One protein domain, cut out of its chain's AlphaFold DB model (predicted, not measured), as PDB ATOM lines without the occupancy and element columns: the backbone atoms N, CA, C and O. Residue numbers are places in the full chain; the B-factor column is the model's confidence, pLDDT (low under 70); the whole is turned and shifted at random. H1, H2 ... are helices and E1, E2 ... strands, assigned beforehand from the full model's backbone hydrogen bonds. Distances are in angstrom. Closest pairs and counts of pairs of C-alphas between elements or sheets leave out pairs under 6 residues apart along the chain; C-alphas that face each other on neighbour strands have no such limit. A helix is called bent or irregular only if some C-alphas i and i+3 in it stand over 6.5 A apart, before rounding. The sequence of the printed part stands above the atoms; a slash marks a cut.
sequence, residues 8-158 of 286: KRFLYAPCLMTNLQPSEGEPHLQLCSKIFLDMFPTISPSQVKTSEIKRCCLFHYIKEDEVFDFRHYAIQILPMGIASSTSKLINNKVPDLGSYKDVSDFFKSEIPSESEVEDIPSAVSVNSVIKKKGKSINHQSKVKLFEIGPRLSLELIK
ATOM      1  N   LYS A   8      83.475  44.511 136.003       82.88
ATOM      2  CA  LYS A   8      83.893  45.883 136.355       82.88
ATOM      3  C   LYS A   8      84.396  46.699 135.161       82.88
ATOM      4  O   LYS A   8      84.569  47.913 135.281       82.88
ATOM      5  N   ARG A   9      84.679  46.061 134.019       83.12
ATOM      6  CA  ARG A   9      85.073  46.739 132.772       83.12
ATOM      7  C   ARG A   9      83.883  47.388 132.064       83.12
ATOM      8  O   ARG A   9      84.089  48.346 131.329       83.12
ATOM      9  N   PHE A  10      82.665  46.904 132.300       86.94
ATOM     10  CA  PHE A  10      81.452  47.415 131.652       86.94
ATOM     11  C   PHE A  10      80.838  48.622 132.358       86.94
ATOM     12  O   PHE A  10      80.013  49.303 131.762       86.94
ATOM     13  N   LEU A  11      81.289  48.931 133.578       88.94
ATOM     14  CA  LEU A  11      80.884  50.135 134.314       88.94
ATOM     15  C   LEU A  11      81.369  51.434 133.655       88.94
ATOM     16  O   LEU A  11      80.786  52.486 133.878       88.94
ATOM     17  N   TYR A  12      82.440  51.359 132.863       88.56
ATOM     18  CA  TYR A  12      82.997  52.497 132.137       88.56
ATOM     19  C   TYR A  12      82.610  52.419 130.666       88.56
ATOM     20  O   TYR A  12      82.582  51.323 130.091       88.56
ATOM     21  N   ALA A  13      82.336  53.571 130.058       89.44
ATOM     22  CA  ALA A  13      82.060  53.666 128.633       89.44
ATOM     23  C   ALA A  13      83.299  53.273 127.797       89.44
ATOM     24  O   ALA A  13      84.431  53.524 128.221       89.44
ATOM     25  N   PRO A  14      83.113  52.619 126.638       90.56
ATOM     26  CA  PRO A  14      84.215  52.297 125.741       90.56
ATOM     27  C   PRO A  14      84.687  53.538 124.969       90.56
ATOM     28  O   PRO A  14      83.901  54.438 124.682       90.56
ATOM     29  N   CYS A  15      85.966  53.554 124.602       89.38
ATOM     30  CA  CYS A  15      86.535  54.543 123.687       89.38
ATOM     31  C   CYS A  15      86.278  54.138 122.227       89.38
ATOM     32  O   CYS A  15      86.400  52.957 121.894       89.38
ATOM     33  N   LEU A  16      85.955  55.096 121.358       91.25
ATOM     34  CA  LEU A  16      85.852  54.869 119.918       91.25
ATOM     35  C   LEU A  16      87.228  55.019 119.257       91.25
ATOM     36  O   LEU A  16      87.890  56.042 119.401       91.25
ATOM     37  N   MET A  17      87.633  54.011 118.494       89.75
ATOM     38  CA  MET A  17      88.766  54.064 117.577       89.75
ATOM     39  C   MET A  17      88.224  53.924 116.161       89.75
ATOM     40  O   MET A  17      87.599  52.917 115.837       89.75
ATOM     41  N   THR A  18      88.451  54.920 115.314       90.12
ATOM     42  CA  THR A  18      88.032  54.870 113.913       90.12
ATOM     43  C   THR A  18      89.113  55.429 112.999       90.12
ATOM     44  O   THR A  18      89.885  56.295 113.405       90.12
ATOM     45  N   ASN A  19      89.189  54.901 111.778       89.69
ATOM     46  CA  ASN A  19      90.020  55.450 110.704       89.69
ATOM     47  C   ASN A  19      89.309  56.553 109.903       89.69
ATOM     48  O   ASN A  19      89.923  57.152 109.025       89.69
ATOM     49  N   LEU A  20      88.029  56.810 110.172       84.69
ATOM     50  CA  LEU A  20      87.255  57.834 109.482       84.69
ATOM     51  C   LEU A  20      87.558  59.205 110.071       84.69
ATOM     52  O   LEU A  20      87.438  59.414 111.278       84.69
ATOM     53  N   GLN A  21      87.859  60.167 109.207       82.31
ATOM     54  CA  GLN A  21      87.960  61.562 109.609       82.31
ATOM     55  C   GLN A  21      86.629  62.273 109.329       82.31
ATOM     56  O   GLN A  21      86.085  62.130 108.239       82.31
ATOM     57  N   PRO A  22      86.079  63.055 110.275       79.38
ATOM     58  CA  PRO A  22      84.799  63.736 110.070       79.38
ATOM     59  C   PRO A  22      84.872  64.866 109.030       79.38
ATOM     60  O   PRO A  22      83.837  65.301 108.538       79.38
ATOM     61  N   SER A  23      86.077  65.349 108.705       78.56
ATOM     62  CA  SER A  23      86.307  66.460 107.770       78.56
ATOM     63  C   SER A  23      86.727  66.016 106.365       78.56
ATOM     64  O   SER A  23      86.830  66.863 105.480       78.56
ATOM     65  N   GLU A  24      87.007  64.731 106.150       81.25
ATOM     66  CA  GLU A  24      87.567  64.224 104.895       81.25
ATOM     67  C   GLU A  24      86.705  63.078 104.349       81.25
ATOM     68  O   GLU A  24      86.242  62.219 105.098       81.25
ATOM     69  N   GLY A  25      86.483  63.069 103.032       82.00
ATOM     70  CA  GLY A  25      85.734  62.026 102.330       82.00
ATOM     71  C   GLY A  25      84.336  62.447 101.878       82.00
ATOM     72  O   GLY A  25      83.952  63.611 101.971       82.00
ATOM     73  N   GLU A  26      83.585  61.477 101.364       88.69
ATOM     74  CA  GLU A  26      82.226  61.665 100.855       88.69
ATOM     75  C   GLU A  26      81.254  62.148 101.949       88.69
ATOM     76  O   GLU A  26      81.364  61.726 103.105       88.69
ATOM     77  N   PRO A  27      80.233  62.960 101.613       90.00
ATOM     78  CA  PRO A  27      79.339  63.563 102.607       90.00
ATOM     79  C   PRO A  27      78.578  62.522 103.442       90.00
ATOM     80  O   PRO A  27      78.307  62.737 104.624       90.00
ATOM     81  N   HIS A  28      78.260  61.365 102.855       89.19
ATOM     82  CA  HIS A  28      77.603  60.274 103.571       89.19
ATOM     83  C   HIS A  28      78.540  59.603 104.593       89.19
ATOM     84  O   HIS A  28      78.085  59.232 105.675       89.19
ATOM     85  N   LEU A  29      79.846  59.511 104.305       90.25
ATOM     86  CA  LEU A  29      80.853  58.986 105.235       90.25
ATOM     87  C   LEU A  29      81.153  59.976 106.361       90.25
ATOM     88  O   LEU A  29      81.272  59.561 107.513       90.25
ATOM     89  N   GLN A  30      81.207  61.276 106.057       91.38
ATOM     90  CA  GLN A  30      81.359  62.330 107.067       91.38
ATOM     91  C   GLN A  30      80.210  62.290 108.081       91.38
ATOM     92  O   GLN A  30      80.436  62.319 109.294       91.38
ATOM     93  N   LEU A  31      78.973  62.148 107.590       90.81
ATOM     94  CA  LEU A  31      77.798  62.004 108.444       90.81
ATOM     95  C   LEU A  31      77.877  60.736 109.305       90.81
ATOM     96  O   LEU A  31      77.628  60.807 110.506       90.81
ATOM     97  N   CYS A  32      78.269  59.598 108.724       90.56
ATOM     98  CA  CYS A  32      78.452  58.355 109.479       90.56
ATOM     99  C   CYS A  32      79.525  58.499 110.566       90.56
ATOM    100  O   CYS A  32      79.293  58.099 111.704       90.56
ATOM    101  N   SER A  33      80.667  59.113 110.247       91.00
ATOM    102  CA  SER A  33      81.748  59.374 111.204       91.00
ATOM    103  C   SER A  33      81.254  60.212 112.383       91.00
ATOM    104  O   SER A  33      81.455  59.841 113.539       91.00
ATOM    105  N   LYS A  34      80.510  61.288 112.103       90.31
ATOM    106  CA  LYS A  34      79.909  62.131 113.140       90.31
ATOM    107  C   LYS A  34      78.908  61.367 114.006       90.31
ATOM    108  O   LYS A  34      78.975  61.460 115.224       90.31
ATOM    109  N   ILE A  35      78.035  60.567 113.395       90.56
ATOM    110  CA  ILE A  35      77.068  59.730 114.119       90.56
ATOM    111  C   ILE A  35      77.786  58.744 115.049       90.56
ATOM    112  O   ILE A  35      77.392  58.595 116.205       90.56
ATOM    113  N   PHE A  36      78.844  58.082 114.578       90.06
ATOM    114  CA  PHE A  36      79.624  57.182 115.424       90.06
ATOM    115  C   PHE A  36      80.307  57.930 116.564       90.06
ATOM    116  O   PHE A  36      80.256  57.449 117.688       90.06
ATOM    117  N   LEU A  37      80.887  59.106 116.317       89.56
ATOM    118  CA  LEU A  37      81.493  59.928 117.367       89.56
ATOM    119  C   LEU A  37      80.466  60.366 118.419       89.56
ATOM    120  O   LEU A  37      80.745  60.243 119.608       89.56
ATOM    121  N   ASP A  38      79.275  60.790 117.996       90.62
ATOM    122  CA  ASP A  38      78.209  61.268 118.885       90.62
ATOM    123  C   ASP A  38      77.544  60.132 119.691       90.62
ATOM    124  O   ASP A  38      76.967  60.374 120.752       90.62
ATOM    125  N   MET A  39      77.636  58.876 119.234       90.25
ATOM    126  CA  MET A  39      77.157  57.709 119.990       90.25
ATOM    127  C   MET A  39      78.003  57.397 121.234       90.25
ATOM    128  O   MET A  39      77.513  56.731 122.153       90.25
ATOM    129  N   PHE A  40      79.263  57.836 121.277       90.06
ATOM    130  CA  PHE A  40      80.171  57.600 122.398       90.06
ATOM    131  C   PHE A  40      80.442  58.903 123.160       90.06
ATOM    132  O   PHE A  40      80.386  59.990 122.591       90.06
ATOM    133  N   PRO A  41      80.742  58.835 124.469       88.00
ATOM    134  CA  PRO A  41      81.087  60.035 125.218       88.00
ATOM    135  C   PRO A  41      82.362  60.662 124.655       88.00
ATOM    136  O   PRO A  41      83.331  59.962 124.353       88.00
ATOM    137  N   THR A  42      82.376  61.989 124.558       84.50
ATOM    138  CA  THR A  42      83.550  62.730 124.104       84.50
ATOM    139  C   THR A  42      84.675  62.617 125.133       84.50
ATOM    140  O   THR A  42      84.484  62.796 126.336       84.50
ATOM    141  N   ILE A  43      85.874  62.278 124.659       82.00
ATOM    142  CA  ILE A  43      87.050  62.039 125.501       82.00
ATOM    143  C   ILE A  43      88.025  63.184 125.258       82.00
ATOM    144  O   ILE A  43      88.653  63.258 124.204       82.00
ATOM    145  N   SER A  44      88.167  64.077 126.236       83.06
ATOM    146  CA  SER A  44      89.217  65.093 126.220       83.06
ATOM    147  C   SER A  44      90.475  64.545 126.920       83.06
ATOM    148  O   SER A  44      90.388  64.029 128.041       83.06
ATOM    149  N   PRO A  45      91.669  64.635 126.302       79.00
ATOM    150  CA  PRO A  45      92.889  64.029 126.846       79.00
ATOM    151  C   PRO A  45      93.309  64.626 128.199       79.00
ATOM    152  O   PRO A  45      94.004  63.972 128.970       79.00
ATOM    153  N   SER A  46      92.869  65.847 128.513       83.25
ATOM    154  CA  SER A  46      93.208  66.541 129.758       83.25
ATOM    155  C   SER A  46      92.350  66.128 130.958       83.25
ATOM    156  O   SER A  46      92.805  66.253 132.092       83.25
ATOM    157  N   GLN A  47      91.112  65.668 130.745       82.56
ATOM    158  CA  GLN A  47      90.172  65.375 131.839       82.56
ATOM    159  C   GLN A  47      90.056  63.876 132.134       82.56
ATOM    160  O   GLN A  47      89.701  63.484 133.248       82.56
ATOM    161  N   VAL A  48      90.347  63.025 131.149       80.94
ATOM    162  CA  VAL A  48      90.056  61.590 131.231       80.94
ATOM    163  C   VAL A  48      91.156  60.845 131.981       80.94
ATOM    164  O   VAL A  48      92.344  60.957 131.684       80.94
ATOM    165  N   LYS A  49      90.759  60.011 132.947       81.88
ATOM    166  CA  LYS A  49      91.692  59.155 133.687       81.88
ATOM    167  C   LYS A  49      91.964  57.876 132.901       81.88
ATOM    168  O   LYS A  49      91.049  57.104 132.619       81.88
ATOM    169  N   THR A  50      93.237  57.556 132.671       77.62
ATOM    170  CA  THR A  50      93.649  56.309 131.993       77.62
ATOM    171  C   THR A  50      93.138  55.044 132.698       77.62
ATOM    172  O   THR A  50      92.952  54.011 132.068       77.62
ATOM    173  N   SER A  51      92.845  55.114 134.001       80.50
ATOM    174  CA  SER A  51      92.251  54.006 134.764       80.50
ATOM    175  C   SER A  51      90.809  53.655 134.370       80.50
ATOM    176  O   SER A  51      90.351  52.548 134.664       80.50
ATOM    177  N   GLU A  52      90.081  54.598 133.773       83.94
ATOM    178  CA  GLU A  52      88.679  54.442 133.360       83.94
ATOM    179  C   GLU A  52      88.583  53.817 131.959       83.94
ATOM    180  O   GLU A  52      87.642  53.079 131.668       83.94
ATOM    181  N   ILE A  53      89.615  54.001 131.130       86.69
ATOM    182  CA  ILE A  53      89.702  53.445 129.776       86.69
ATOM    183  C   ILE A  53      90.060  51.956 129.853       86.69
ATOM    184  O   ILE A  53      91.223  51.562 129.931       86.69
ATOM    185  N   LYS A  54      89.034  51.104 129.847       88.12
ATOM    186  CA  LYS A  54      89.188  49.636 129.929       88.12
ATOM    187  C   LYS A  54      88.736  48.896 128.676       88.12
ATOM    188  O   LYS A  54      89.009  47.702 128.549       88.12
ATOM    189  N   ARG A  55      88.008  49.565 127.783       90.62
ATOM    190  CA  ARG A  55      87.409  48.984 126.577       90.62
ATOM    191  C   ARG A  55      87.520  49.964 125.417       90.62
ATOM    192  O   ARG A  55      87.416  51.172 125.631       90.62
ATOM    193  N   CYS A  56      87.688  49.436 124.214       91.25
ATOM    194  CA  CYS A  56      87.616  50.202 122.981       91.25
ATOM    195  C   CYS A  56      86.766  49.483 121.932       91.25
ATOM    196  O   CYS A  56      86.774  48.255 121.821       91.25
ATOM    197  N   CYS A  57      86.021  50.272 121.174       92.44
ATOM    198  CA  CYS A  57      85.299  49.854 119.986       92.44
ATOM    199  C   CYS A  57      86.094  50.330 118.774       92.44
ATOM    200  O   CYS A  57      86.349  51.524 118.640       92.44
ATOM    201  N   LEU A  58      86.490  49.403 117.911       92.75
ATOM    202  CA  LEU A  58      87.141  49.683 116.643       92.75
ATOM    203  C   LEU A  58      86.082  49.693 115.539       92.75
ATOM    204  O   LEU A  58      85.401  48.689 115.348       92.75
ATOM    205  N   PHE A  59      85.986  50.806 114.822       92.88
ATOM    206  CA  PHE A  59      85.257  50.932 113.565       92.88
ATOM    207  C   PHE A  59      86.260  51.160 112.442       92.88
ATOM    208  O   PHE A  59      86.857  52.233 112.339       92.88
ATOM    209  N   HIS A  60      86.452  50.144 111.613       93.25
ATOM    210  CA  HIS A  60      87.369  50.182 110.488       93.25
ATOM    211  C   HIS A  60      86.584  50.220 109.180       93.25
ATOM    212  O   HIS A  60      85.882  49.270 108.857       93.25
ATOM    213  N   TYR A  61      86.690  51.316 108.438       92.69
ATOM    214  CA  TYR A  61      86.116  51.418 107.102       92.69
ATOM    215  C   TYR A  61      87.117  50.943 106.050       92.69
ATOM    216  O   TYR A  61      88.206  51.518 105.938       92.69
ATOM    217  N   ILE A  62      86.737  49.921 105.286       92.81
ATOM    218  CA  ILE A  62      87.498  49.395 104.152       92.81
ATOM    219  C   ILE A  62      86.959  50.064 102.890       92.81
ATOM    220  O   ILE A  62      85.810  49.854 102.507       92.81
ATOM    221  N   LYS A  63      87.790  50.890 102.244       89.31
ATOM    222  CA  LYS A  63      87.378  51.682 101.074       89.31
ATOM    223  C   LYS A  63      87.095  50.825  99.835       89.31
ATOM    224  O   LYS A  63      86.287  51.237  99.016       89.31
ATOM    225  N   GLU A  64      87.759  49.679  99.700       90.81
ATOM    226  CA  GLU A  64      87.627  48.788  98.536       90.81
ATOM    227  C   GLU A  64      86.243  48.127  98.474       90.81
ATOM    228  O   GLU A  64      85.603  48.157  97.428       90.81
ATOM    229  N   ASP A  65      85.755  47.619  99.611       90.69
ATOM    230  CA  ASP A  65      84.462  46.927  99.702       90.69
ATOM    231  C   ASP A  65      83.305  47.844 100.150       90.69
ATOM    232  O   ASP A  65      82.140  47.450 100.108       90.69
ATOM    233  N   GLU A  66      83.606  49.070 100.596       90.69
ATOM    234  CA  GLU A  66      82.663  50.000 101.245       90.69
ATOM    235  C   GLU A  66      81.978  49.406 102.496       90.69
ATOM    236  O   GLU A  66      80.812  49.686 102.798       90.69
ATOM    237  N   VAL A  67      82.721  48.588 103.248       93.25
ATOM    238  CA  VAL A  67      82.248  47.888 104.452       93.25
ATOM    239  C   VAL A  67      82.903  48.467 105.708       93.25
ATOM    240  O   VAL A  67      84.094  48.782 105.743       93.25
ATOM    241  N   PHE A  68      82.111  48.592 106.769       93.44
ATOM    242  CA  PHE A  68      82.548  48.925 108.117       93.44
ATOM    243  C   PHE A  68      82.690  47.658 108.950       93.44
ATOM    244  O   PHE A  68      81.706  47.001 109.290       93.44
ATOM    245  N   ASP A  69      83.911  47.375 109.367       94.56
ATOM    246  CA  ASP A  69      84.209  46.348 110.345       94.56
ATOM    247  C   ASP A  69      84.120  46.931 111.754       94.56
ATOM    248  O   ASP A  69      84.878  47.826 112.141       94.56
ATOM    249  N   PHE A  70      83.200  46.393 112.549       94.44
ATOM    250  CA  PHE A  70      83.040  46.722 113.955       94.44
ATOM    251  C   PHE A  70      83.556  45.589 114.837       94.44
ATOM    252  O   PHE A  70      83.121  44.435 114.741       94.44
ATOM    253  N   ARG A  71      84.475  45.940 115.739       93.75
ATOM    254  CA  ARG A  71      85.082  45.010 116.698       93.75
ATOM    255  C   ARG A  71      85.186  45.649 118.072       93.75
ATOM    256  O   ARG A  71      85.540  46.816 118.202       93.75
ATOM    257  N   HIS A  72      84.919  44.877 119.121       92.56
ATOM    258  CA  HIS A  72      84.955  45.369 120.499       92.56
ATOM    259  C   HIS A  72      86.017  44.636 121.317       92.56
ATOM    260  O   HIS A  72      85.940  43.420 121.526       92.56
ATOM    261  N   TYR A  73      86.981  45.403 121.827       92.06
ATOM    262  CA  TYR A  73      88.139  44.909 122.559       92.06
ATOM    263  C   TYR A  73      88.175  45.416 124.010       92.06
ATOM    264  O   TYR A  73      87.842  46.560 124.321       92.06
ATOM    265  N   ALA A  74      88.641  44.565 124.920       91.25
ATOM    266  CA  ALA A  74      89.127  44.937 126.239       91.25
ATOM    267  C   ALA A  74      90.590  45.346 126.135       91.25
ATOM    268  O   ALA A  74      91.395  44.646 125.522       91.25
ATOM    269  N   ILE A  75      90.938  46.412 126.841       88.44
ATOM    270  CA  ILE A  75      92.307  46.888 126.965       88.44
ATOM    271  C   ILE A  75      92.908  46.277 128.231       88.44
ATOM    272  O   ILE A  75      92.378  46.427 129.338       88.44
ATOM    273  N   GLN A  76      94.030  45.582 128.078       84.00
ATOM    274  CA  GLN A  76      94.850  45.098 129.178       84.00
ATOM    275  C   GLN A  76      96.235  45.723 129.090       84.00
ATOM    276  O   GLN A  76      96.973  45.490 128.141       84.00
ATOM    277  N   ILE A  77      96.598  46.479 130.118       80.31
ATOM    278  CA  ILE A  77      97.924  47.076 130.221       80.31
ATOM    279  C   ILE A  77      98.822  46.132 131.023       80.31
ATOM    280  O   ILE A  77      98.455  45.697 132.120       80.31
ATOM    281  N   LEU A  78      99.970  45.788 130.452       76.50
ATOM    282  CA  LEU A  78     101.021  44.977 131.055       76.50
ATOM    283  C   LEU A  78     102.250  45.874 131.277       76.50
ATOM    284  O   LEU A  78     102.643  46.577 130.348       76.50
ATOM    285  N   PRO A  79     102.863  45.892 132.471       72.56
ATOM    286  CA  PRO A  79     104.082  46.667 132.694       72.56
ATOM    287  C   PRO A  79     105.238  46.099 131.858       72.56
ATOM    288  O   PRO A  79     105.369  44.880 131.746       72.56
ATOM    289  N   MET A  80     106.071  46.969 131.285       67.75
ATOM    290  CA  MET A  80     107.302  46.589 130.580       67.75
ATOM    291  C   MET A  80     108.541  46.958 131.403       67.75
ATOM    292  O   MET A  80     108.494  47.862 132.238       67.75
ATOM    293  N   GLY A  81     109.653  46.255 131.174       64.75
ATOM    294  CA  GLY A  81     110.922  46.490 131.877       64.75
ATOM    295  C   GLY A  81     111.073  45.738 133.204       64.75
ATOM    296  O   GLY A  81     111.874  46.131 134.044       64.75
ATOM    297  N   ILE A  82     110.288  44.677 133.403       67.56
ATOM    298  CA  ILE A  82     110.368  43.767 134.551       67.56
ATOM    299  C   ILE A  82     110.742  42.388 133.993       67.56
ATOM    300  O   ILE A  82     110.053  41.898 133.099       67.56
ATOM    301  N   ALA A  83     111.809  41.767 134.505       70.06
ATOM    302  CA  ALA A  83     112.215  40.418 134.100       70.06
ATOM    303  C   ALA A  83     111.086  39.402 134.369       70.06
ATOM    304  O   ALA A  83     110.325  39.550 135.336       70.06
ATOM    305  N   SER A  84     110.962  38.355 133.547       67.12
ATOM    306  CA  SER A  84     109.836  37.411 133.644       67.12
ATOM    307  C   SER A  84     109.743  36.750 135.035       67.12
ATOM    308  O   SER A  84     108.655  36.608 135.596       67.12
ATOM    309  N   SER A  85     110.895  36.490 135.646       68.25
ATOM    310  CA  SER A  85     111.127  35.958 136.989       68.25
ATOM    311  C   SER A  85     110.534  36.865 138.057       68.25
ATOM    312  O   SER A  85     109.715  36.432 138.869       68.25
ATOM    313  N   THR A  86     110.848  38.160 138.002       72.00
ATOM    314  CA  THR A  86     110.231  39.167 138.879       72.00
ATOM    315  C   THR A  86     108.723  39.314 138.633       72.00
ATOM    316  O   THR A  86     107.958  39.466 139.583       72.00
ATOM    317  N   SER A  87     108.249  39.189 137.390       69.25
ATOM    318  CA  SER A  87     106.815  39.243 137.058       69.25
ATOM    319  C   SER A  87     106.029  38.043 137.607       69.25
ATOM    320  O   SER A  87     104.902  38.207 138.084       69.25
ATOM    321  N   LYS A  88     106.605  36.831 137.598       72.94
ATOM    322  CA  LYS A  88     106.004  35.626 138.206       72.94
ATOM    323  C   LYS A  88     105.813  35.806 139.714       72.94
ATOM    324  O   LYS A  88     104.715  35.544 140.213       72.94
ATOM    325  N   LEU A  89     106.827  36.355 140.388       73.25
ATOM    326  CA  LEU A  89     106.780  36.689 141.815       73.25
ATOM    327  C   LEU A  89     105.714  37.751 142.124       73.25
ATOM    328  O   LEU A  89     104.897  37.554 143.019       73.25
ATOM    329  N   ILE A  90     105.650  38.836 141.343       73.00
ATOM    330  CA  ILE A  90     104.634  39.897 141.501       73.00
ATOM    331  C   ILE A  90     103.209  39.359 141.294       73.00
ATOM    332  O   ILE A  90     102.263  39.805 141.942       73.00
ATOM    333  N   ASN A  91     103.040  38.385 140.398       69.69
ATOM    334  CA  ASN A  91     101.749  37.765 140.102       69.69
ATOM    335  C   ASN A  91     101.379  36.611 141.055       69.69
ATOM    336  O   ASN A  91     100.444  35.865 140.751       69.69
ATOM    337  N   ASN A  92     102.082  36.457 142.188       67.06
ATOM    338  CA  ASN A  92     101.881  35.398 143.188       67.06
ATOM    339  C   ASN A  92     101.875  33.976 142.594       67.06
ATOM    340  O   ASN A  92     101.230  33.073 143.130       67.06
ATOM    341  N   LYS A  93     102.566  33.763 141.469       74.81
ATOM    342  CA  LYS A  93     102.823  32.421 140.952       74.81
ATOM    343  C   LYS A  93     104.127  31.956 141.568       74.81
ATOM    344  O   LYS A  93     105.172  32.508 141.240       74.81
ATOM    345  N   VAL A  94     104.050  30.975 142.461       76.81
ATOM    346  CA  VAL A  94     105.237  30.376 143.076       76.81
ATOM    347  C   VAL A  94     106.048  29.695 141.963       76.81
ATOM    348  O   VAL A  94     105.508  28.792 141.318       76.81
ATOM    349  N   PRO A  95     107.272  30.160 141.657       73.38
ATOM    350  CA  PRO A  95     108.138  29.481 140.703       73.38
ATOM    351  C   PRO A  95     108.639  28.162 141.300       73.38
ATOM    352  O   PRO A  95     108.746  28.033 142.519       73.38
ATOM    353  N   ASP A  96     108.956  27.195 140.442       78.12
ATOM    354  CA  ASP A  96     109.673  26.003 140.883       78.12
ATOM    355  C   ASP A  96     111.133  26.385 141.162       78.12
ATOM    356  O   ASP A  96     111.825  26.905 140.285       78.12
ATOM    357  N   LEU A  97     111.560  26.205 142.412       78.75
ATOM    358  CA  LEU A  97     112.894  26.570 142.889       78.75
ATOM    359  C   LEU A  97     113.811  25.351 143.045       78.75
ATOM    360  O   LEU A  97     114.975  25.518 143.395       78.75
ATOM    361  N   GLY A  98     113.317  24.134 142.783       81.94
ATOM    362  CA  GLY A  98     114.066  22.899 143.035       81.94
ATOM    363  C   GLY A  98     115.349  22.753 142.208       81.94
ATOM    364  O   GLY A  98     116.262  22.038 142.614       81.94
ATOM    365  N   SER A  99     115.439  23.442 141.070       79.00
ATOM    366  CA  SER A  99     116.601  23.434 140.175       79.00
ATOM    367  C   SER A  99     117.644  24.516 140.482       79.00
ATOM    368  O   SER A  99     118.735  24.475 139.909       79.00
ATOM    369  N   TYR A 100     117.346  25.477 141.364       81.38
ATOM    370  CA  TYR A 100     118.193  26.648 141.604       81.38
ATOM    371  C   TYR A 100     118.862  26.589 142.977       81.38
ATOM    372  O   TYR A 100     118.234  26.264 143.981       81.38
ATOM    373  N   LYS A 101     120.157  26.921 143.022       82.38
ATOM    374  CA  LYS A 101     120.949  26.920 144.263       82.38
ATOM    375  C   LYS A 101     120.866  28.246 145.019       82.38
ATOM    376  O   LYS A 101     120.983  28.248 146.239       82.38
ATOM    377  N   ASP A 102     120.663  29.351 144.302       82.19
ATOM    378  CA  ASP A 102     120.565  30.698 144.866       82.19
ATOM    379  C   ASP A 102     119.480  31.535 144.162       82.19
ATOM    380  O   ASP A 102     119.120  31.297 143.007       82.19
ATOM    381  N   VAL A 103     118.984  32.565 144.849       78.44
ATOM    382  CA  VAL A 103     118.016  33.540 144.322       78.44
ATOM    383  C   VAL A 103     118.599  34.293 143.122       78.44
ATOM    384  O   VAL A 103     117.883  34.616 142.174       78.44
ATOM    385  N   SER A 104     119.913  34.532 143.121       79.25
ATOM    386  CA  SER A 104     120.620  35.161 142.004       79.25
ATOM    387  C   SER A 104     120.590  34.303 140.734       79.25
ATOM    388  O   SER A 104     120.500  34.851 139.635       79.25
ATOM    389  N   ASP A 105     120.630  32.972 140.867       79.44
ATOM    390  CA  ASP A 105     120.570  32.044 139.729       79.44
ATOM    391  C   ASP A 105     119.186  32.048 139.078       79.44
ATOM    392  O   ASP A 105     119.075  31.958 137.857       79.44
ATOM    393  N   PHE A 106     118.122  32.236 139.862       78.00
ATOM    394  CA  PHE A 106     116.765  32.378 139.330       78.00
ATOM    395  C   PHE A 106     116.622  33.615 138.426       78.00
ATOM    396  O   PHE A 106     115.999  33.543 137.369       78.00
ATOM    397  N   PHE A 107     117.244  34.741 138.789       76.06
ATOM    398  CA  PHE A 107     117.214  35.955 137.964       76.06
ATOM    399  C   PHE A 107     118.144  35.901 136.743       76.06
ATOM    400  O   PHE A 107     117.863  36.570 135.754       76.06
ATOM    401  N   LYS A 108     119.232  35.121 136.797       73.25
ATOM    402  CA  LYS A 108     120.211  34.988 135.700       73.25
ATOM    403  C   LYS A 108     119.860  33.894 134.686       73.25
ATOM    404  O   LYS A 108     120.237  34.006 133.527       73.25
ATOM    405  N   SER A 109     119.192  32.828 135.126       65.38
ATOM    406  CA  SER A 109     118.891  31.645 134.304       65.38
ATOM    407  C   SER A 109     117.758  31.854 133.305       65.38
ATOM    408  O   SER A 109     117.702  31.162 132.291       65.38
ATOM    409  N   GLU A 110     116.880  32.827 133.546       62.62
ATOM    410  CA  GLU A 110     115.933  33.299 132.540       62.62
ATOM    411  C   GLU A 110     116.638  34.227 131.543       62.62
ATOM    412  O   GLU A 110     116.412  35.434 131.494       62.62
ATOM    413  N   ILE A 111     117.525  33.634 130.747       57.44
ATOM    414  CA  ILE A 111     117.994  34.212 129.491       57.44
ATOM    415  C   ILE A 111     116.754  34.309 128.586       57.44
ATOM    416  O   ILE A 111     116.024  33.316 128.483       57.44
ATOM    417  N   PRO A 112     116.466  35.469 127.965       52.88
ATOM    418  CA  PRO A 112     115.318  35.606 127.082       52.88
ATOM    419  C   PRO A 112     115.465  34.584 125.957       52.88
ATOM    420  O   PRO A 112     116.437  34.597 125.202       52.88
ATOM    421  N   SER A 113     114.530  33.641 125.899       40.53
ATOM    422  CA  SER A 113     114.438  32.702 124.788       40.53
ATOM    423  C   SER A 113     114.315  33.509 123.492       40.53
ATOM    424  O   SER A 113     113.592  34.502 123.468       40.53
ATOM    425  N   GLU A 114     114.975  33.081 122.409       46.47
ATOM    426  CA  GLU A 114     114.958  33.741 121.084       46.47
ATOM    427  C   GLU A 114     113.543  34.019 120.531       46.47
ATOM    428  O   GLU A 114     113.373  34.831 119.628       46.47
ATOM    429  N   SER A 115     112.507  33.422 121.125       47.16
ATOM    430  CA  SER A 115     111.093  33.719 120.869       47.16
ATOM    431  C   SER A 115     110.588  35.075 121.412       47.16
ATOM    432  O   SER A 115     109.462  35.460 121.101       47.16
ATOM    433  N   GLU A 116     111.391  35.826 122.181       48.03
ATOM    434  CA  GLU A 116     111.113  37.220 122.591       48.03
ATOM    435  C   GLU A 116     111.752  38.280 121.667       48.03
ATOM    436  O   GLU A 116     111.441  39.462 121.802       48.03
ATOM    437  N   VAL A 117     112.606  37.895 120.705       44.84
ATOM    438  CA  VAL A 117     113.312  38.845 119.812       44.84
ATOM    439  C   VAL A 117     112.434  39.344 118.651       44.84
ATOM    440  O   VAL A 117     112.764  40.336 118.006       44.84
ATOM    441  N   GLU A 118     111.245  38.774 118.450       38.31
ATOM    442  CA  GLU A 118     110.203  39.375 117.605       38.31
ATOM    443  C   GLU A 118     109.302  40.329 118.410       38.31
ATOM    444  O   GLU A 118     108.070  40.285 118.342       38.31
ATOM    445  N   ASP A 119     109.898  41.215 119.212       46.72
ATOM    446  CA  ASP A 119     109.168  42.322 119.826       46.72
ATOM    447  C   ASP A 119     108.870  43.366 118.731       46.72
ATOM    448  O   ASP A 119     109.571  44.354 118.514       46.72
ATOM    449  N   ILE A 120     107.790  43.096 117.994       47.56
ATOM    450  CA  ILE A 120     107.031  44.056 117.187       47.56
ATOM    451  C   ILE A 120     106.966  45.386 117.967       47.56
ATOM    452  O   ILE A 120     106.668  45.343 119.167       47.56
ATOM    453  N   PRO A 121     107.163  46.561 117.328       46.69
ATOM    454  CA  PRO A 121     107.300  47.876 117.973       46.69
ATOM    455  C   PRO A 121     105.976  48.415 118.557       46.69
ATOM    456  O   PRO A 121     105.560  49.539 118.302       46.69
ATOM    457  N   SER A 122     105.277  47.611 119.357       53.94
ATOM    458  CA  SER A 122     104.030  47.941 120.057       53.94
ATOM    459  C   SER A 122     104.265  48.336 121.521       53.94
ATOM    460  O   SER A 122     103.345  48.326 122.343       53.94
ATOM    461  N   ALA A 123     105.508  48.667 121.874       52.97
ATOM    462  CA  ALA A 123     105.832  49.286 123.148       52.97
ATOM    463  C   ALA A 123     105.381  50.753 123.105       52.97
ATOM    464  O   ALA A 123     106.077  51.619 122.583       52.97
ATOM    465  N   VAL A 124     104.190  51.037 123.632       57.84
ATOM    466  CA  VAL A 124     103.698  52.411 123.784       57.84
ATOM    467  C   VAL A 124     104.110  52.912 125.168       57.84
ATOM    468  O   VAL A 124     103.805  52.295 126.188       57.84
ATOM    469  N   SER A 125     104.823  54.035 125.237       55.22
ATOM    470  CA  SER A 125     105.134  54.693 126.509       55.22
ATOM    471  C   SER A 125     103.862  55.324 127.081       55.22
ATOM    472  O   SER A 125     103.416  56.392 126.672       55.22
ATOM    473  N   VAL A 126     103.232  54.637 128.031       56.72
ATOM    474  CA  VAL A 126     102.051  55.159 128.718       56.72
ATOM    475  C   VAL A 126     102.512  55.867 129.991       56.72
ATOM    476  O   VAL A 126     102.830  55.223 130.986       56.72
ATOM    477  N   ASN A 127     102.461  57.201 130.007       53.34
ATOM    478  CA  ASN A 127     102.802  58.023 131.183       53.34
ATOM    479  C   ASN A 127     101.821  57.869 132.368       53.34
ATOM    480  O   ASN A 127     101.913  58.588 133.364       53.34
ATOM    481  N   SER A 128     100.855  56.950 132.291       52.09
ATOM    482  CA  SER A 128      99.880  56.753 133.357       52.09
ATOM    483  C   SER A 128     100.474  55.902 134.476       52.09
ATOM    484  O   SER A 128     100.800  54.732 134.278       52.09
ATOM    485  N   VAL A 129     100.554  56.471 135.675       49.53
ATOM    486  CA  VAL A 129     100.910  55.757 136.906       49.53
ATOM    487  C   VAL A 129      99.804  54.749 137.229       49.53
ATOM    488  O   VAL A 129      98.819  55.064 137.904       49.53
ATOM    489  N   ILE A 130      99.923  53.520 136.727       53.25
ATOM    490  CA  ILE A 130      98.986  52.446 137.054       53.25
ATOM    491  C   ILE A 130      99.267  52.023 138.495       53.25
ATOM    492  O   ILE A 130     100.220  51.310 138.784       53.25
ATOM    493  N   LYS A 131      98.403  52.456 139.420       50.88
ATOM    494  CA  LYS A 131      98.445  52.114 140.853       50.88
ATOM    495  C   LYS A 131      98.028  50.658 141.132       50.88
ATOM    496  O   LYS A 131      97.244  50.402 142.043       50.88
ATOM    497  N   LYS A 132      98.485  49.683 140.341       51.22
ATOM    498  CA  LYS A 132      98.420  48.269 140.739       51.22
ATOM    499  C   LYS A 132      99.743  47.891 141.395       51.22
ATOM    500  O   LYS A 132     100.786  48.403 141.019       51.22
ATOM    501  N   LYS A 133      99.649  47.072 142.447       46.00
ATOM    502  CA  LYS A 133     100.729  46.703 143.375       46.00
ATOM    503  C   LYS A 133     102.048  46.419 142.637       46.00
ATOM    504  O   LYS A 133     102.145  45.419 141.938       46.00
ATOM    505  N   GLY A 134     103.029  47.300 142.834       48.19
ATOM    506  CA  GLY A 134     104.348  47.251 142.196       48.19
ATOM    507  C   GLY A 134     104.602  48.513 141.376       48.19
ATOM    508  O   GLY A 134     104.119  48.636 140.257       48.19
ATOM    509  N   LYS A 135     105.340  49.474 141.945       41.81
ATOM    510  CA  LYS A 135     105.828  50.650 141.212       41.81
ATOM    511  C   LYS A 135     106.721  50.151 140.069       41.81
ATOM    512  O   LYS A 135     107.789  49.616 140.354       41.81
ATOM    513  N   SER A 136     106.312  50.299 138.806       51.56
ATOM    514  CA  SER A 136     107.269  50.167 137.708       51.56
ATOM    515  C   SER A 136     108.161  51.406 137.727       51.56
ATOM    516  O   SER A 136     107.683  52.537 137.714       51.56
ATOM    517  N   ILE A 137     109.467  51.178 137.836       50.50
ATOM    518  CA  ILE A 137     110.506  52.218 137.793       50.50
ATOM    519  C   ILE A 137     110.593  52.827 136.380       50.50
ATOM    520  O   ILE A 137     111.015  53.966 136.222       50.50
ATOM    521  N   ASN A 138     110.086  52.106 135.374       54.31
ATOM    522  CA  ASN A 138     110.032  52.532 133.982       54.31
ATOM    523  C   ASN A 138     108.575  52.796 133.560       54.31
ATOM    524  O   ASN A 138     107.685  51.973 133.794       54.31
ATOM    525  N   HIS A 139     108.328  53.944 132.925       62.97
ATOM    526  CA  HIS A 139     107.015  54.408 132.439       62.97
ATOM    527  C   HIS A 139     106.555  53.727 131.133       62.97
ATOM    528  O   HIS A 139     105.743  54.267 130.384       62.97
ATOM    529  N   GLN A 140     107.092  52.550 130.812       69.38
ATOM    530  CA  GLN A 140     106.758  51.821 129.590       69.38
ATOM    531  C   GLN A 140     105.778  50.692 129.907       69.38
ATOM    532  O   GLN A 140     105.902  49.992 130.915       69.38
ATOM    533  N   SER A 141     104.752  50.527 129.076       74.38
ATOM    534  CA  SER A 141     103.724  49.507 129.275       74.38
ATOM    535  C   SER A 141     103.247  48.952 127.937       74.38
ATOM    536  O   SER A 141     102.970  49.698 127.005       74.38
ATOM    537  N   LYS A 142     103.100  47.630 127.850       79.81
ATOM    538  CA  LYS A 142     102.571  46.931 126.679       79.81
ATOM    539  C   LYS A 142     101.056  46.926 126.768       79.81
ATOM    540  O   LYS A 142     100.487  46.540 127.793       79.81
ATOM    541  N   VAL A 143     100.386  47.324 125.695       83.38
ATOM    542  CA  VAL A 143      98.927  47.255 125.612       83.38
ATOM    543  C   VAL A 143      98.542  45.994 124.850       83.38
ATOM    544  O   VAL A 143      98.900  45.821 123.692       83.38
ATOM    545  N   LYS A 144      97.803  45.098 125.506       86.06
ATOM    546  CA  LYS A 144      97.235  43.892 124.903       86.06
ATOM    547  C   LYS A 144      95.727  44.050 124.771       86.06
ATOM    548  O   LYS A 144      95.045  44.362 125.747       86.06
ATOM    549  N   LEU A 145      95.211  43.806 123.573       89.00
ATOM    550  CA  LEU A 145      93.780  43.813 123.294       89.00
ATOM    551  C   LEU A 145      93.224  42.389 123.368       89.00
ATOM    552  O   LEU A 145      93.852  41.442 122.898       89.00
ATOM    553  N   PHE A 146      92.047  42.239 123.970       89.69
ATOM    554  CA  PHE A 146      91.295  40.985 123.985       89.69
ATOM    555  C   PHE A 146      89.914  41.224 123.420       89.69
ATOM    556  O   PHE A 146      89.208  42.110 123.886       89.69
ATOM    557  N   GLU A 147      89.506  40.432 122.447       90.50
ATOM    558  CA  GLU A 147      88.172  40.561 121.883       90.50
ATOM    559  C   GLU A 147      87.105  40.123 122.895       90.50
ATOM    560  O   GLU A 147      87.221  39.068 123.518       90.50
ATOM    561  N   ILE A 148      86.099  40.974 123.101       88.94
ATOM    562  CA  ILE A 148      84.981  40.714 124.019       88.94
ATOM    563  C   ILE A 148      83.690  40.475 123.243       88.94
ATOM    564  O   ILE A 148      82.888  39.624 123.620       88.94
ATOM    565  N   GLY A 149      83.438  41.340 122.257       83.31
ATOM    566  CA  GLY A 149      82.110  41.562 121.698       83.31
ATOM    567  C   GLY A 149      81.920  41.007 120.290       83.31
ATOM    568  O   GLY A 149      82.802  40.330 119.765       83.31
ATOM    569  N   PRO A 150      80.749  41.285 119.689       88.75
ATOM    570  CA  PRO A 150      80.401  40.757 118.383       88.75
ATOM    571  C   PRO A 150      81.323  41.322 117.302       88.75
ATOM    572  O   PRO A 150      81.728  42.485 117.353       88.75
ATOM    573  N   ARG A 151      81.603  40.478 116.311       94.25
ATOM    574  CA  ARG A 151      82.227  40.858 115.047       94.25
ATOM    575  C   ARG A 151      81.106  41.199 114.084       94.25
ATOM    576  O   ARG A 151      80.322  40.312 113.753       94.25
ATOM    577  N   LEU A 152      81.003  42.463 113.692       94.81
ATOM    578  CA  LEU A 152      80.019  42.894 112.706       94.81
ATOM    579  C   LEU A 152      80.747  43.457 111.494       94.81
ATOM    580  O   LEU A 152      81.722  44.187 111.652       94.81
ATOM    581  N   SER A 153      80.219  43.155 110.318       95.25
ATOM    582  CA  SER A 153      80.577  43.808 109.065       95.25
ATOM    583  C   SER A 153      79.302  44.467 108.551       95.25
ATOM    584  O   SER A 153      78.278  43.804 108.379       95.25
ATOM    585  N   LEU A 154      79.326  45.790 108.441       94.00
ATOM    586  CA  LEU A 154      78.169  46.632 108.153       94.00
ATOM    587  C   LEU A 154      78.391  47.364 106.833       94.00
ATOM    588  O   LEU A 154      79.488  47.832 106.567       94.00
ATOM    589  N   GLU A 155      77.344  47.531 106.040       93.56
ATOM    590  CA  GLU A 155      77.398  48.259 104.770       93.56
ATOM    591  C   GLU A 155      76.387  49.410 104.795       93.56
ATOM    592  O   GLU A 155      75.255  49.252 105.267       93.56
ATOM    593  N   LEU A 156      76.781  50.587 104.296       92.44
ATOM    594  CA  LEU A 156      75.877  51.733 104.227       92.44
ATOM    595  C   LEU A 156      74.945  51.608 103.020       92.44
ATOM    596  O   LEU A 156      75.290  51.965 101.898       92.44
ATOM    597  N   ILE A 157      73.715  51.164 103.269       92.69
ATOM    598  CA  ILE A 157      72.714  51.022 102.204       92.69
ATOM    599  C   ILE A 157      72.007  52.350 101.926       92.69
ATOM    600  O   ILE A 157      71.766  52.698 100.770       92.69
ATOM    601  N   LYS A 158      71.615  53.074 102.980       92.69
ATOM    602  CA  LYS A 158      70.690  54.205 102.875       92.69
ATOM    603  C   LYS A 158      70.821  55.157 104.060       92.69
ATOM    604  O   LYS A 158      70.929  54.711 105.198       92.69
TER     605      LYS A 158
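This is residues 8 to 158 of the 286 residues of the protein "Suppressor of SWI4 1-like protein" of Armadillidium nasatum (UniProt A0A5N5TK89). A long, loose model: a strongly twisted sheet is built round the long bent strand E3, helix H1 covers E1 and E2 at one end, and the small helices H2 and H3 lie beyond the sheet at the other end, extending its length. A stretch of 31 residues, 110 to 140, loops back from H3 to the sheet, and its residues 113 to 120 stick out. The printed part has 151 residues, with three named helices and five named strands: along the chain E1 is followed by H1, then E2 and E3, then H2 and H3, then E4 and E5; the sheet is branched and mixed, with E1 and E2 parallel neighbours, E2 and E3 antiparallel, E3 and E4 antiparallel, and E3 and E5 antiparallel. The class is mixed, helices and strands, with 63 residues, under half, in named elements. The whole is loose, with a radius of gyration of the C-alphas of 20.8 A and spans of 70 by 34 by 25 A.

E1 is residues 15 to 18, 9.9 A long, beginning at C-alpha 15 (86.535, 54.543, 123.687). H1 is residues 27 to 39, 18.5 A, and E2 residues 55 to 62, 22.4 A. E3, residues 67 to 79, is 35.7 A long, ends at C-alpha 79 (104.082, 46.667, 132.694) and bends by 50 degrees at residue 74. H2 is residues 84 to 90, 9.7 A, and H3 residues 103 to 109, 10.2 A. E4 is residues 141 to 147, 19.4 A, and E5 residues 152 to 155, 9.9 A, ending at C-alpha 155 (77.398, 48.259, 104.770).

E1 and E2 are parallel neighbours, with N 17 and O 57 2.8 A apart, within hydrogen-bond range. E1, H1 and E2 form a strand-helix-strand unit, two parallel neighbour strands with a helix between along the chain, and its crossover is left-handed. H1 is on the sheet at a height over the sheet of 10.6 A, over E1 and E2; the closest C-alphas of E1 and H1 are those of Leu 16 and Leu 37, 7.1 A apart. It runs along the strands, at 7 degrees to E2 on the local plane, which is fitted to just 6 C-alphas. E2 and E3 form an antiparallel hairpin, with N 58 and O 71 at 2.8 A. On the other side of E3 from E2 are E5 and E4, both antiparallel to it and staggered: N 68 and O 154 are 2.7 A apart, N 76 and O 144 2.8 A, each within hydrogen-bond range. E4 and E5 are apart. H2 and H3, not on the sheet, form a helical hairpin; they only just touch, with 3 pairs of C-alphas within 8 A, the closest being Ser 85 and Phe 107 at 6.2 A, and run opposite ways at 37 degrees, a tilt only just steep. In H1, H2 and H3 every O i to N i+4 pair is within hydrogen-bond range.

The two C-alphas farthest apart, of Lys 101 and Lys 158, are 70.6 A apart. The printed part has no cut. The links H1 to E2, H2 to H3 and H3 to E4 are long. The mean pLDDT of the printed part is 77.7, and residues 109 to 140 are among the 40 under 70.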